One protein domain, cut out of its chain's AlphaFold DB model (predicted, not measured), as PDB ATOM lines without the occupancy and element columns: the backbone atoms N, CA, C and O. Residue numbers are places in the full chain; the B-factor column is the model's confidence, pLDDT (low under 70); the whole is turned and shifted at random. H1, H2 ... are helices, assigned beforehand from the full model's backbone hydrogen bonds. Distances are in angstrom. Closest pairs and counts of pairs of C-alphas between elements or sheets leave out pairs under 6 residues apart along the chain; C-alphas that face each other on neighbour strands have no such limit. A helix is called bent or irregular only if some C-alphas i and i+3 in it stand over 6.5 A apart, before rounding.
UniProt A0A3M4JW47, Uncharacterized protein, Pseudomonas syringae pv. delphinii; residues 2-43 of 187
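Overview. This is residues 2 to 43 of the 187 residues of an uncharacterized protein of Pseudomonas syringae pv. delphinii (UniProt A0A3M4JW47). Two helices, H1 and H2, meet near their ends at a tight turn and make a flat, open V, with the longer helix H1 as one arm and H2 as the other. H1 has a kink of 28 degrees near residue 16, and residues 2 to 17 of H1 and residues 31 to 43, of which 31 to 40 belong to H2, stand free. The printed part has 42 residues, with two named helices, H1 then H2, and no named strand; the class is all helix. The whole is only just loose, close to extended, with a radius of gyration of the C-alphas of 13.5 A, and the C-alphas span 33 by 32 by 7 A.

Along the chain. H1 runs from Leu 2, C-alpha at (235.231, 249.607, 250.310), to Gly 23, C-alpha at (230.901, 280.885, 258.466), 32.6 A from first to last C-alpha. It is irregular, but only just: C-alphas 16 and 19 are 6.9 A apart. H2 holds residues 26 to 40 and measures 21.4 A from first to last C-alpha; its last C-alpha is at (215.800, 261.300, 272.566).

Arrangement. H1 and H2 are close but not clearly touching, with 1 pair of C-alphas within 8 A, those of Met 21 and Trp 27, 5.4 A apart. Their lines stand at a steep tilt of 58 degrees, and they run opposite ways. Their centres are 18.6 A apart. In H2 every O i to N i+4 pair is within hydrogen-bond range; in H1 16 of 18 are.

Size, cuts and confidence. The two C-alphas farthest apart are those of Gly 23 and Pro 43, at 35.0 A. The printed part has no cut, and the link from H1 to H2, 2 residues, is tight. The mean pLDDT of the printed part is 75.2; it is under 70 at residues 21, 25, 27 to 29, 33 and 36 to 43.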
ATOM      1  N   LEU A   2     236.283 248.630 250.667       91.50
ATOM      2  CA  LEU A   2     235.231 249.607 250.310       91.50
ATOM      3  C   LEU A   2     234.685 250.413 251.506       91.50
ATOM      4  O   LEU A   2     234.605 251.633 251.440       91.50
ATOM      5  N   VAL A   3     234.380 249.736 252.620       91.69
ATOM      6  CA  VAL A   3     233.904 250.391 253.854       91.69
ATOM      7  C   VAL A   3     234.920 251.414 254.369       91.69
ATOM      8  O   VAL A   3     234.547 252.525 254.724       91.69
ATOM      9  N   LEU A   4     236.211 251.067 254.344       92.06
ATOM     10  CA  LEU A   4     237.286 251.955 254.786       92.06
ATOM     11  C   LEU A   4     237.372 253.210 253.906       92.06
ATOM     12  O   LEU A   4     237.507 254.314 254.424       92.06
ATOM     13  N   VAL A   5     237.238 253.044 252.586       93.56
ATOM     14  CA  VAL A   5     237.232 254.159 251.627       93.56
ATOM     15  C   VAL A   5     236.029 255.074 251.860       93.56
ATOM     16  O   VAL A   5     236.196 256.287 251.920       93.56
ATOM     17  N   LEU A   6     234.832 254.515 252.062       92.94
ATOM     18  CA  LEU A   6     233.625 255.302 252.334       92.94
ATOM     19  C   LEU A   6     233.733 256.098 253.639       92.94
ATOM     20  O   LEU A   6     233.382 257.277 253.666       92.94
ATOM     21  N   VAL A   7     234.256 255.481 254.701       91.12
ATOM     22  CA  VAL A   7     234.477 256.158 255.987       91.12
ATOM     23  C   VAL A   7     235.481 257.297 255.826       91.12
ATOM     24  O   VAL A   7     235.219 258.404 256.287       91.12
ATOM     25  N   LEU A   8     236.595 257.067 255.125       94.62
ATOM     26  CA  LEU A   8     237.612 258.095 254.902       94.62
ATOM     27  C   LEU A   8     237.060 259.284 254.098       94.62
ATOM     28  O   LEU A   8     237.284 260.433 254.473       94.62
ATOM     29  N   VAL A   9     236.302 259.015 253.030       94.12
ATOM     30  CA  VAL A   9     235.658 260.052 252.207       94.12
ATOM     31  C   VAL A   9     234.655 260.861 253.028       94.12
ATOM     32  O   VAL A   9     234.656 262.087 252.944       94.12
ATOM     33  N   LEU A  10     233.835 260.208 253.857       92.12
ATOM     34  CA  LEU A  10     232.870 260.892 254.721       92.12
ATOM     35  C   LEU A  10     233.567 261.796 255.746       92.12
ATOM     36  O   LEU A  10     233.158 262.941 255.931       92.12
ATOM     37  N   VAL A  11     234.633 261.306 256.386       90.69
ATOM     38  CA  VAL A  11     235.410 262.092 257.355       90.69
ATOM     39  C   VAL A  11     236.040 263.306 256.677       90.69
ATOM     40  O   VAL A  11     235.874 264.422 257.164       90.69
ATOM     41  N   LEU A  12     236.697 263.125 255.527       93.31
ATOM     42  CA  LEU A  12     237.277 264.234 254.762       93.31
ATOM     43  C   LEU A  12     236.212 265.249 254.339       93.31
ATOM     44  O   LEU A  12     236.427 266.451 254.472       93.31
ATOM     45  N   PHE A  13     235.042 264.791 253.891       88.69
ATOM     46  CA  PHE A  13     233.933 265.668 253.528       88.69
ATOM     47  C   PHE A  13     233.436 266.499 254.720       88.69
ATOM     48  O   PHE A  13     233.227 267.707 254.587       88.69
ATOM     49  N   LEU A  14     233.282 265.885 255.897       85.75
ATOM     50  CA  LEU A  14     232.872 266.578 257.120       85.75
ATOM     51  C   LEU A  14     233.910 267.613 257.559       85.75
ATOM     52  O   LEU A  14     233.541 268.747 257.854       85.75
ATOM     53  N   VAL A  15     235.199 267.269 257.535       89.00
ATOM     54  CA  VAL A  15     236.276 268.205 257.894       89.00
ATOM     55  C   VAL A  15     236.347 269.369 256.904       89.00
ATOM     56  O   VAL A  15     236.429 270.519 257.326       89.00
ATOM     57  N   CYS A  16     236.255 269.112 255.597       89.88
ATOM     58  CA  CYS A  16     236.324 270.159 254.574       89.88
ATOM     59  C   CYS A  16     235.085 271.069 254.550       89.88
ATOM     60  O   CYS A  16     235.190 272.240 254.189       89.88
ATOM     61  N   SER A  17     233.910 270.559 254.930       80.62
ATOM     62  CA  SER A  17     232.671 271.348 254.986       80.62
ATOM     63  C   SER A  17     232.463 272.070 256.322       80.62
ATOM     64  O   SER A  17     231.700 273.037 256.379       80.62
ATOM     65  N   TRP A  18     233.181 271.683 257.380       80.44
ATOM     66  CA  TRP A  18     233.096 272.295 258.708       80.44
ATOM     67  C   TRP A  18     233.341 273.821 258.729       80.44
ATOM     68  O   TRP A  18     232.525 274.538 259.317       80.44
ATOM     69  N   PRO A  19     234.364 274.386 258.048       74.62
ATOM     70  CA  PRO A  19     234.593 275.835 258.026       74.62
ATOM     71  C   PRO A  19     233.451 276.600 257.342       74.62
ATOM     72  O   PRO A  19     233.061 277.679 257.791       74.62
ATOM     73  N   LEU A  20     232.863 276.012 256.293       73.44
ATOM     74  CA  LEU A  20     231.701 276.565 255.589       73.44
ATOM     75  C   LEU A  20     230.455 276.573 256.491       73.44
ATOM     76  O   LEU A  20     229.628 277.488 256.412       73.44
ATOM     77  N   MET A  21     230.320 275.588 257.385       67.25
ATOM     78  CA  MET A  21     229.241 275.548 258.378       67.25
ATOM     79  C   MET A  21     229.428 276.570 259.505       67.25
ATOM     80  O   MET A  21     228.432 277.141 259.950       67.25
ATOM     81  N   ILE A  22     230.670 276.849 259.925       72.12
ATOM     82  CA  ILE A  22     230.975 277.904 260.910       72.12
ATOM     83  C   ILE A  22     230.657 279.288 260.331       72.12
ATOM     84  O   ILE A  22     229.944 280.062 260.969       72.12
ATOM     85  N   GLY A  23     231.105 279.577 259.104       70.44
ATOM     86  CA  GLY A  23     230.901 280.885 258.466       70.44
ATOM     87  C   GLY A  23     229.441 281.213 258.125       70.44
ATOM     88  O   GLY A  23     229.086 282.382 258.025       70.44
ATOM     89  N   SER A  24     228.578 280.202 257.979       75.00
ATOM     90  CA  SER A  24     227.158 280.371 257.621       75.00
ATOM     91  C   SER A  24     226.186 280.304 258.805       75.00
ATOM     92  O   SER A  24     224.974 280.359 258.599       75.00
ATOM     93  N   GLY A  25     226.673 280.129 260.041       68.56
ATOM     94  CA  GLY A  25     225.824 280.004 261.237       68.56
ATOM     95  C   GLY A  25     224.999 278.708 261.315       68.56
ATOM     96  O   GLY A  25     224.304 278.474 262.302       68.56
ATOM     97  N   ARG A  26     225.102 277.820 260.316       73.69
ATOM     98  CA  ARG A  26     224.380 276.533 260.255       73.69
ATOM     99  C   ARG A  26     224.830 275.540 261.329       73.69
ATOM    100  O   ARG A  26     224.067 274.650 261.695       73.69
ATOM    101  N   TRP A  27     226.032 275.718 261.875       68.12
ATOM    102  CA  TRP A  27     226.550 274.925 262.992       68.12
ATOM    103  C   TRP A  27     225.690 275.040 264.266       68.12
ATOM    104  O   TRP A  27     225.582 274.070 265.012       68.12
ATOM    105  N   LEU A  28     225.008 276.175 264.478       63.28
ATOM    106  CA  LEU A  28     224.076 276.358 265.597       63.28
ATOM    107  C   LEU A  28     222.838 275.460 265.465       63.28
ATOM    108  O   LEU A  28     222.384 274.890 266.454       63.28
ATOM    109  N   VAL A  29     222.336 275.277 264.239       69.19
ATOM    110  CA  VAL A  29     221.218 274.363 263.947       69.19
ATOM    111  C   VAL A  29     221.644 272.913 264.176       69.19
ATOM    112  O   VAL A  29     220.895 272.127 264.750       69.19
ATOM    113  N   LEU A  30     222.872 272.564 263.778       70.38
ATOM    114  CA  LEU A  30     223.428 271.229 264.003       70.38
ATOM    115  C   LEU A  30     223.600 270.925 265.503       70.38
ATOM    116  O   LEU A  30     223.299 269.819 265.942       70.38
ATOM    117  N   LEU A  31     224.044 271.906 266.296       71.81
ATOM    118  CA  LEU A  31     224.174 271.776 267.751       71.81
ATOM    119  C   LEU A  31     222.826 271.619 268.451       71.81
ATOM    120  O   LEU A  31     222.708 270.793 269.357       71.81
ATOM    121  N   ASP A  32     221.812 272.373 268.027       72.12
ATOM    122  CA  ASP A  32     220.470 272.233 268.587       72.12
ATOM    123  C   ASP A  32     219.884 270.849 268.261       72.12
ATOM    124  O   ASP A  32     219.393 270.151 269.148       72.12
ATOM    125  N   LEU A  33     220.051 270.377 267.022       69.94
ATOM    126  CA  LEU A  33     219.630 269.034 266.616       69.94
ATOM    127  C   LEU A  33     220.373 267.923 267.371       69.94
ATOM    128  O   LEU A  33     219.734 266.977 267.830       69.94
ATOM    129  N   MET A  34     221.694 268.036 267.560       71.06
ATOM    130  CA  MET A  34     222.468 267.074 268.357       71.06
ATOM    131  C   MET A  34     222.014 267.052 269.819       71.06
ATOM    132  O   MET A  34     221.894 265.977 270.407       71.06
ATOM    133  N   ARG A  35     221.697 268.217 270.397       70.75
ATOM    134  CA  ARG A  35     221.142 268.314 271.751       70.75
ATOM    135  C   ARG A  35     219.803 267.585 271.854       70.75
ATOM    136  O   ARG A  35     219.609 266.812 272.789       70.75
ATOM    137  N   TRP A  36     218.896 267.796 270.905       57.06
ATOM    138  CA  TRP A  36     217.607 267.102 270.873       57.06
ATOM    139  C   TRP A  36     217.759 265.595 270.670       57.06
ATOM    140  O   TRP A  36     217.118 264.815 271.371       57.06
ATOM    141  N   PHE A  37     218.646 265.167 269.774       66.62
ATOM    142  CA  PHE A  37     218.885 263.750 269.516       66.62
ATOM    143  C   PHE A  37     219.503 263.034 270.725       66.62
ATOM    144  O   PHE A  37     219.103 261.918 271.052       66.62
ATOM    145  N   ALA A  38     220.414 263.690 271.449       62.16
ATOM    146  CA  ALA A  38     220.972 263.167 272.696       62.16
ATOM    147  C   ALA A  38     219.904 263.010 273.796       62.16
ATOM    148  O   ALA A  38     219.946 262.057 274.568       62.16
ATOM    149  N   ILE A  39     218.909 263.903 273.841       57.72
ATOM    150  CA  ILE A  39     217.768 263.784 274.764       57.72
ATOM    151  C   ILE A  39     216.876 262.595 274.380       57.72
ATOM    152  O   ILE A  39     216.397 261.882 275.258       57.72
ATOM    153  N   LEU A  40     216.664 262.368 273.081       47.16
ATOM    154  CA  LEU A  40     215.800 261.300 272.566       47.16
ATOM    155  C   LEU A  40     216.436 259.906 272.631       47.16
ATOM    156  O   LEU A  40     215.719 258.915 272.728       47.16
ATOM    157  N   THR A  41     217.763 259.817 272.574       51.16
ATOM    158  CA  THR A  41     218.492 258.538 272.590       51.16
ATOM    159  C   THR A  41     218.795 258.011 273.992       51.16
ATOM    160  O   THR A  41     219.288 256.892 274.111       51.16
ATOM    161  N   LEU A  42     218.468 258.755 275.057       49.28
ATOM    162  CA  LEU A  42     218.551 258.274 276.439       49.28
ATOM    163  C   LEU A  42     217.453 257.221 276.705       49.28
ATOM    164  O   LEU A  42     216.271 257.574 276.778       49.28
ATOM    165  N   PRO A  43     217.802 255.931 276.881       33.78
ATOM    166  CA  PRO A  43     216.812 254.893 277.129       33.78
ATOM    167  C   PRO A  43     216.199 255.095 278.523       33.78
ATOM    168  O   PRO A  43     216.911 255.124 279.524       33.78
TER     169      PRO A  43